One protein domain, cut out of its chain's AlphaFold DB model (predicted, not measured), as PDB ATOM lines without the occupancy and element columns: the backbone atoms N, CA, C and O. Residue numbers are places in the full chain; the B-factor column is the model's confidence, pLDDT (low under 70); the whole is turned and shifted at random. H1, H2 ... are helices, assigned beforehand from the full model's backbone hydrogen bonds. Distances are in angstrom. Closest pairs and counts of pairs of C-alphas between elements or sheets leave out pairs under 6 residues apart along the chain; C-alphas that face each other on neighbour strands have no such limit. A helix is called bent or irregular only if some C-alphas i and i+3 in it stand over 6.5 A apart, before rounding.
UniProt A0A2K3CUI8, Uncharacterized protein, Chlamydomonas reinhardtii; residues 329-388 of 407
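This is residues 329 to 388 of the 407 residues of an uncharacterized protein of Chlamydomonas reinhardtii (UniProt A0A2K3CUI8). One long helix, H3, sticks out with residues 376 to 387 as an arm from a small body made largely of loops, with the short helices H1 and H2 in that body. H1 meets the beginning of H3, at residues 369 to 371, while the long stretch 334 to 357, with no named element, makes much of the rest of the body and reaches the end of the long axis away from the arm. The printed part has 60 residues with three named helices, in the order H1, H2, H3, and no named strand; the class is all helix, though under half of the residues, 28 of the 60, are in named elements. The whole is loose, with a radius of gyration of the C-alphas of 13.3 A, and elongated, spanning 44 by 24 by 20 A.

H1, residues 329 to 333, touches H3, residues 369 to 387, with 7 pairs of C-alphas within 8 A. H3 touches H1 with residues 369 to 371 alone. The closest C-alphas of the two are those of Phe 332 and Gly 370, 3.8 A apart. H2, residues 358 to 361, touches no helix: it is apart from H1 and apart from H3. In H3 every O i to N i+4 pair is within hydrogen-bond range; in H1 0 of 1 such pairs is, but 2 of 2 O i to N i+3 pairs are, and H2 is too short for an O i to N i+4 pair, with its 1 O i to N i+3 pair within range.

H1 begins at C-alpha 329, at (148.964, 194.015, 171.276), and runs 8.0 A from first to last C-alpha. H2 measures 5.0 A, from C-alpha 358 at (140.174, 170.765, 163.268) to C-alpha 361. H3, with 19 residues the longest helix, runs 26.8 A from C-alpha 369 at (144.725, 184.974, 167.568) to C-alpha 387 at (121.802, 183.810, 181.463). No helix is bent or irregular.

The two C-alphas farthest apart are those of Gln 349 and Ser 388, 43.6 A. Residues 376 to 388, of which 376 to 387 belong to H3, stand free; the body without them has 47 residues and spans 26 by 23 by 12 A. The link from H1 to H2 is long, with 24 residues, and the link from H2 to H3 is short, with 7. The printed part has no cut. The mean pLDDT of the printed part of this model is 89.4, and no printed residue is under 70.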
ATOM      1  N   PRO A 329     149.886 193.737 172.385       86.75
ATOM      2  CA  PRO A 329     148.964 194.015 171.276       86.75
ATOM      3  C   PRO A 329     149.347 193.323 169.958       86.75
ATOM      4  O   PRO A 329     148.482 192.912 169.190       86.75
ATOM      5  N   TRP A 330     150.649 193.118 169.732       85.00
ATOM      6  CA  TRP A 330     151.195 192.388 168.585       85.00
ATOM      7  C   TRP A 330     150.689 190.938 168.486       85.00
ATOM      8  O   TRP A 330     150.564 190.413 167.379       85.00
ATOM      9  N   CYS A 331     150.332 190.295 169.604       88.88
ATOM     10  CA  CYS A 331     149.839 188.918 169.606       88.88
ATOM     11  C   CYS A 331     148.530 188.766 168.814       88.88
ATOM     12  O   CYS A 331     148.313 187.724 168.208       88.88
ATOM     13  N   PHE A 332     147.687 189.804 168.745       90.44
ATOM     14  CA  PHE A 332     146.418 189.772 168.004       90.44
ATOM     15  C   PHE A 332     146.606 189.585 166.485       90.44
ATOM     16  O   PHE A 332     145.685 189.116 165.809       90.44
ATOM     17  N   ALA A 333     147.787 189.931 165.960       88.62
ATOM     18  CA  ALA A 333     148.157 189.762 164.557       88.62
ATOM     19  C   ALA A 333     148.812 188.401 164.249       88.62
ATOM     20  O   ALA A 333     148.993 188.073 163.078       88.62
ATOM     21  N   LEU A 334     149.159 187.598 165.264       89.62
ATOM     22  CA  LEU A 334     149.741 186.273 165.046       89.62
ATOM     23  C   LEU A 334     148.753 185.345 164.326       89.62
ATOM     24  O   LEU A 334     147.565 185.357 164.671       89.62
ATOM     25  N   PRO A 335     149.223 184.481 163.406       92.00
ATOM     26  CA  PRO A 335     148.391 183.405 162.884       92.00
ATOM     27  C   PRO A 335     147.943 182.500 164.034       92.00
ATOM     28  O   PRO A 335     148.701 182.243 164.975       92.00
ATOM     29  N   LEU A 336     146.699 182.038 163.961       93.25
ATOM     30  CA  LEU A 336     146.142 181.108 164.940       93.25
ATOM     31  C   LEU A 336     146.634 179.679 164.682       93.25
ATOM     32  O   LEU A 336     147.080 178.995 165.600       93.25
ATOM     33  N   TRP A 337     146.586 179.259 163.418       92.06
ATOM     34  CA  TRP A 337     146.920 177.908 162.973       92.06
ATOM     35  C   TRP A 337     148.375 177.810 162.523       92.06
ATOM     36  O   TRP A 337     148.933 178.746 161.944       92.06
ATOM     37  N   GLY A 338     148.997 176.664 162.783       88.75
ATOM     38  CA  GLY A 338     150.390 176.395 162.450       88.75
ATOM     39  C   GLY A 338     151.401 177.290 163.175       88.75
ATOM     40  O   GLY A 338     152.520 177.491 162.703       88.75
ATOM     41  N   ASN A 339     151.008 177.896 164.294       90.81
ATOM     42  CA  ASN A 339     151.852 178.805 165.056       90.81
ATOM     43  C   ASN A 339     152.670 178.015 166.096       90.81
ATOM     44  O   ASN A 339     152.073 177.401 166.979       90.81
ATOM     45  N   PRO A 340     154.017 178.046 166.071       88.75
ATOM     46  CA  PRO A 340     154.836 177.272 167.008       88.75
ATOM     47  C   PRO A 340     154.722 177.730 168.473       88.75
ATOM     48  O   PRO A 340     155.133 176.994 169.365       88.75
ATOM     49  N   VAL A 341     154.165 178.919 168.741       88.69
ATOM     50  CA  VAL A 341     153.851 179.403 170.101       88.69
ATOM     51  C   VAL A 341     152.512 178.844 170.611       88.69
ATOM     52  O   VAL A 341     152.254 178.867 171.811       88.69
ATOM     53  N   LEU A 342     151.681 178.292 169.718       89.88
ATOM     54  CA  LEU A 342     150.402 177.638 170.009       89.88
ATOM     55  C   LEU A 342     150.474 176.150 169.595       89.88
ATOM     56  O   LEU A 342     149.821 175.742 168.630       89.88
ATOM     57  N   PRO A 343     151.313 175.333 170.264       90.06
ATOM     58  CA  PRO A 343     151.393 173.903 169.991       90.06
ATOM     59  C   PRO A 343     150.085 173.196 170.368       90.06
ATOM     60  O   PRO A 343     149.330 173.680 171.211       90.06
ATOM     61  N   CYS A 344     149.856 172.015 169.794       90.88
ATOM     62  CA  CYS A 344     148.811 171.121 170.291       90.88
ATOM     63  C   CYS A 344     149.108 170.624 171.720       90.88
ATOM     64  O   CYS A 344     150.247 170.684 172.195       90.88
ATOM     65  N   ALA A 345     148.104 170.060 172.389       90.56
ATOM     66  CA  ALA A 345     148.196 169.513 173.744       90.56
ATOM     67  C   ALA A 345     149.251 168.396 173.884       90.56
ATOM     68  O   ALA A 345     149.825 168.214 174.955       90.56
ATOM     69  N   ALA A 346     149.556 167.680 172.795       87.06
ATOM     70  CA  ALA A 346     150.634 166.688 172.728       87.06
ATOM     71  C   ALA A 346     152.044 167.301 172.524       87.06
ATOM     72  O   ALA A 346     153.029 166.572 172.399       87.06
ATOM     73  N   GLY A 347     152.156 168.632 172.504       86.44
ATOM     74  CA  GLY A 347     153.402 169.388 172.385       86.44
ATOM     75  C   GLY A 347     153.792 169.743 170.946       86.44
ATOM     76  O   GLY A 347     153.275 169.203 169.971       86.44
ATOM     77  N   LEU A 348     154.765 170.651 170.809       84.75
ATOM     78  CA  LEU A 348     155.153 171.258 169.525       84.75
ATOM     79  C   LEU A 348     155.563 170.243 168.441       84.75
ATOM     80  O   LEU A 348     155.295 170.467 167.265       84.75
ATOM     81  N   GLN A 349     156.161 169.109 168.820       80.81
ATOM     82  CA  GLN A 349     156.558 168.072 167.854       80.81
ATOM     83  C   GLN A 349     155.374 167.262 167.310       80.81
ATOM     84  O   GLN A 349     155.503 166.590 166.289       80.81
ATOM     85  N   ALA A 350     154.224 167.310 167.983       81.31
ATOM     86  CA  ALA A 350     153.007 166.628 167.570       81.31
ATOM     87  C   ALA A 350     152.101 167.502 166.675       81.31
ATOM     88  O   ALA A 350     151.145 166.969 166.102       81.31
ATOM     89  N   GLY A 351     152.406 168.795 166.510       84.50
ATOM     90  CA  GLY A 351     151.690 169.736 165.640       84.50
ATOM     91  C   GLY A 351     151.320 171.053 166.330       84.50
ATOM     92  O   GLY A 351     151.580 171.241 167.523       84.50
ATOM     93  N   GLY A 352     150.698 171.964 165.579       88.94
ATOM     94  CA  GLY A 352     150.068 173.169 166.117       88.94
ATOM     95  C   GLY A 352     148.622 172.930 166.568       88.94
ATOM     96  O   GLY A 352     148.075 171.832 166.424       88.94
ATOM     97  N   LEU A 353     148.004 173.985 167.099       91.62
ATOM     98  CA  LEU A 353     146.630 174.032 167.619       91.62
ATOM     99  C   LEU A 353     145.562 173.432 166.677       91.62
ATOM    100  O   LEU A 353     144.543 172.920 167.139       91.62
ATOM    101  N   GLU A 354     145.802 173.447 165.363       90.38
ATOM    102  CA  GLU A 354     144.947 172.836 164.338       90.38
ATOM    103  C   GLU A 354     144.632 171.354 164.587       90.38
ATOM    104  O   GLU A 354     143.566 170.877 164.199       90.38
ATOM    105  N   ARG A 355     145.539 170.628 165.257       88.25
ATOM    106  CA  ARG A 355     145.377 169.203 165.558       88.25
ATOM    107  C   ARG A 355     144.278 168.944 166.588       88.25
ATOM    108  O   ARG A 355     143.578 167.942 166.478       88.25
ATOM    109  N   ASP A 356     144.140 169.833 167.567       91.50
ATOM    110  CA  ASP A 356     143.169 169.681 168.656       91.50
ATOM    111  C   ASP A 356     141.797 170.258 168.271       91.50
ATOM    112  O   ASP A 356     140.766 169.805 168.767       91.50
ATOM    113  N   PHE A 357     141.772 171.233 167.353       91.88
ATOM    114  CA  PHE A 357     140.563 171.961 166.952       91.88
ATOM    115  C   PHE A 357     140.319 171.978 165.424       91.88
ATOM    116  O   PHE A 357     140.078 173.049 164.854       91.88
ATOM    117  N   PRO A 358     140.300 170.820 164.730       88.69
ATOM    118  CA  PRO A 358     140.174 170.765 163.268       88.69
ATOM    119  C   PRO A 358     138.865 171.384 162.749       88.69
ATOM    120  O   PRO A 358     138.847 172.011 161.692       88.69
ATOM    121  N   ALA A 359     137.772 171.281 163.516       90.12
ATOM    122  CA  ALA A 359     136.487 171.893 163.172       90.12
ATOM    123  C   ALA A 359     136.518 173.435 163.199       90.12
ATOM    124  O   ALA A 359     135.786 174.073 162.447       90.12
ATOM    125  N   LEU A 360     137.366 174.039 164.041       90.56
ATOM    126  CA  LEU A 360     137.548 175.494 164.087       90.56
ATOM    127  C   LEU A 360     138.503 175.979 162.989       90.56
ATOM    128  O   LEU A 360     138.300 177.063 162.451       90.56
ATOM    129  N   MET A 361     139.497 175.171 162.610       89.75
ATOM    130  CA  MET A 361     140.408 175.475 161.498       89.75
ATOM    131  C   MET A 361     139.678 175.588 160.150       89.75
ATOM    132  O   MET A 361     140.064 176.394 159.306       89.75
ATOM    133  N   ALA A 362     138.592 174.833 159.965       85.69
ATOM    134  CA  ALA A 362     137.744 174.909 158.775       85.69
ATOM    135  C   ALA A 362     136.968 176.240 158.631       85.69
ATOM    136  O   ALA A 362     136.354 176.477 157.591       85.69
ATOM    137  N   LEU A 363     136.969 177.117 159.646       88.81
ATOM    138  CA  LEU A 363     136.268 178.403 159.611       88.81
ATOM    139  C   LEU A 363     137.128 179.477 158.908       88.81
ATOM    140  O   LEU A 363     138.127 179.925 159.473       88.81
ATOM    141  N   PRO A 364     136.732 179.985 157.722       82.31
ATOM    142  CA  PRO A 364     137.599 180.830 156.891       82.31
ATOM    143  C   PRO A 364     137.911 182.213 157.487       82.31
ATOM    144  O   PRO A 364     138.866 182.855 157.064       82.31
ATOM    145  N   GLY A 365     137.121 182.689 158.456       85.75
ATOM    146  CA  GLY A 365     137.357 183.967 159.145       85.75
ATOM    147  C   GLY A 365     138.257 183.872 160.384       85.75
ATOM    148  O   GLY A 365     138.666 184.902 160.918       85.75
ATOM    149  N   LEU A 366     138.566 182.662 160.859       91.81
ATOM    150  CA  LEU A 366     139.251 182.430 162.133       91.81
ATOM    151  C   LEU A 366     140.763 182.268 161.912       91.81
ATOM    152  O   LEU A 366     141.328 181.199 162.114       91.81
ATOM    153  N   LEU A 367     141.413 183.324 161.418       91.44
ATOM    154  CA  LEU A 367     142.784 183.260 160.888       91.44
ATOM    155  C   LEU A 367     143.870 183.680 161.889       91.44
ATOM    156  O   LEU A 367     144.986 183.159 161.847       91.44
ATOM    157  N   THR A 368     143.564 184.618 162.789       93.62
ATOM    158  CA  THR A 368     144.530 185.172 163.755       93.62
ATOM    159  C   THR A 368     144.084 184.970 165.196       93.62
ATOM    160  O   THR A 368     142.886 184.868 165.481       93.62
ATOM    161  N   LEU A 369     145.034 184.997 166.135       92.69
ATOM    162  CA  LEU A 369     144.725 184.974 167.568       92.69
ATOM    163  C   LEU A 369     143.711 186.072 167.935       92.69
ATOM    164  O   LEU A 369     142.762 185.823 168.672       92.69
ATOM    165  N   GLY A 370     143.850 187.268 167.356       93.19
ATOM    166  CA  GLY A 370     142.927 188.373 167.598       93.19
ATOM    167  C   GLY A 370     141.507 188.137 167.078       93.19
ATOM    168  O   GLY A 370     140.561 188.633 167.685       93.19
ATOM    169  N   THR A 371     141.328 187.367 165.997       93.69
ATOM    170  CA  THR A 371     139.981 186.929 165.583       93.69
ATOM    171  C   THR A 371     139.377 185.955 166.594       93.69
ATOM    172  O   THR A 371     138.233 186.149 166.993       93.69
ATOM    173  N   ALA A 372     140.158 184.993 167.100       93.69
ATOM    174  CA  ALA A 372     139.689 184.037 168.104       93.69
ATOM    175  C   ALA A 372     139.291 184.703 169.429       93.69
ATOM    176  O   ALA A 372     138.220 184.406 169.957       93.69
ATOM    177  N   VAL A 373     140.104 185.641 169.929       92.94
ATOM    178  CA  VAL A 373     139.811 186.392 171.164       92.94
ATOM    179  C   VAL A 373     138.505 187.179 171.031       92.94
ATOM    180  O   VAL A 373     137.626 187.030 171.875       92.94
ATOM    181  N   ARG A 374     138.304 187.921 169.931       93.38
ATOM    182  CA  ARG A 374     137.052 188.672 169.707       93.38
ATOM    183  C   ARG A 374     135.826 187.764 169.583       93.38
ATOM    184  O   ARG A 374     134.767 188.090 170.114       93.38
ATOM    185  N   CYS A 375     135.952 186.616 168.913       92.81
ATOM    186  CA  CYS A 375     134.875 185.625 168.853       92.81
ATOM    187  C   CYS A 375     134.544 185.062 170.246       92.81
ATOM    188  O   CYS A 375     133.369 184.900 170.573       92.81
ATOM    189  N   TRP A 376     135.555 184.799 171.078       92.44
ATOM    190  CA  TRP A 376     135.366 184.347 172.457       92.44
ATOM    191  C   TRP A 376     134.666 185.397 173.329       92.44
ATOM    192  O   TRP A 376     133.686 185.072 173.996       92.44
ATOM    193  N   GLU A 377     135.111 186.655 173.282       93.81
ATOM    194  CA  GLU A 377     134.499 187.776 174.010       93.81
ATOM    195  C   GLU A 377     133.026 187.967 173.621       93.81
ATOM    196  O   GLU A 377     132.160 188.059 174.492       93.81
ATOM    197  N   ALA A 378     132.715 187.926 172.320       92.19
ATOM    198  CA  ALA A 378     131.340 188.000 171.829       92.19
ATOM    199  C   ALA A 378     130.479 186.821 172.323       92.19
ATOM    200  O   ALA A 378     129.359 187.028 172.794       92.19
ATOM    201  N   MET A 379     130.997 185.587 172.287       91.75
ATOM    202  CA  MET A 379     130.294 184.417 172.832       91.75
ATOM    203  C   MET A 379     130.089 184.508 174.351       91.75
ATOM    204  O   MET A 379     129.044 184.086 174.848       91.75
ATOM    205  N   ALA A 380     131.050 185.059 175.096       92.75
ATOM    206  CA  ALA A 380     130.928 185.274 176.534       92.75
ATOM    207  C   ALA A 380     129.838 186.309 176.859       92.75
ATOM    208  O   ALA A 380     128.984 186.042 177.708       92.75
ATOM    209  N   ALA A 381     129.796 187.429 176.131       91.88
ATOM    210  CA  ALA A 381     128.753 188.445 176.266       91.88
ATOM    211  C   ALA A 381     127.354 187.893 175.929       91.88
ATOM    212  O   ALA A 381     126.405 188.105 176.684       91.88
ATOM    213  N   VAL A 382     127.220 187.108 174.852       91.69
ATOM    214  CA  VAL A 382     125.951 186.439 174.502       91.69
ATOM    215  C   VAL A 382     125.531 185.438 175.581       91.69
ATOM    216  O   VAL A 382     124.361 185.413 175.960       91.69
ATOM    217  N   ARG A 383     126.460 184.646 176.134       90.62
ATOM    218  CA  ARG A 383     126.167 183.723 177.249       90.62
ATOM    219  C   ARG A 383     125.672 184.460 178.493       90.62
ATOM    220  O   ARG A 383     124.702 184.011 179.095       90.62
ATOM    221  N   GLN A 384     126.289 185.586 178.851       89.06
ATOM    222  CA  GLN A 384     125.835 186.430 179.961       89.06
ATOM    223  C   GLN A 384     124.435 187.004 179.698       89.06
ATOM    224  O   GLN A 384     123.568 186.919 180.565       89.06
ATOM    225  N   LEU A 385     124.174 187.502 178.485       88.12
ATOM    226  CA  LEU A 385     122.862 188.026 178.094       88.12
ATOM    227  C   LEU A 385     121.767 186.947 178.157       88.12
ATOM    228  O   LEU A 385     120.689 187.197 178.692       88.12
ATOM    229  N   VAL A 386     122.045 185.734 177.671       86.25
ATOM    230  CA  VAL A 386     121.116 184.594 177.754       86.25
ATOM    231  C   VAL A 386     120.877 184.183 179.209       86.25
ATOM    232  O   VAL A 386     119.727 183.993 179.591       86.25
ATOM    233  N   ALA A 387     121.925 184.118 180.036       82.94
ATOM    234  CA  ALA A 387     121.802 183.810 181.463       82.94
ATOM    235  C   ALA A 387     121.025 184.884 182.255       82.94
ATOM    236  O   ALA A 387     120.406 184.564 183.265       82.94
ATOM    237  N   SER A 388     121.026 186.142 181.796       80.06
ATOM    238  CA  SER A 388     120.262 187.237 182.413       80.06
ATOM    239  C   SER A 388     118.773 187.284 182.038       80.06
ATOM    240  O   SER A 388     118.026 188.062 182.634       80.06
TER     241      SER A 388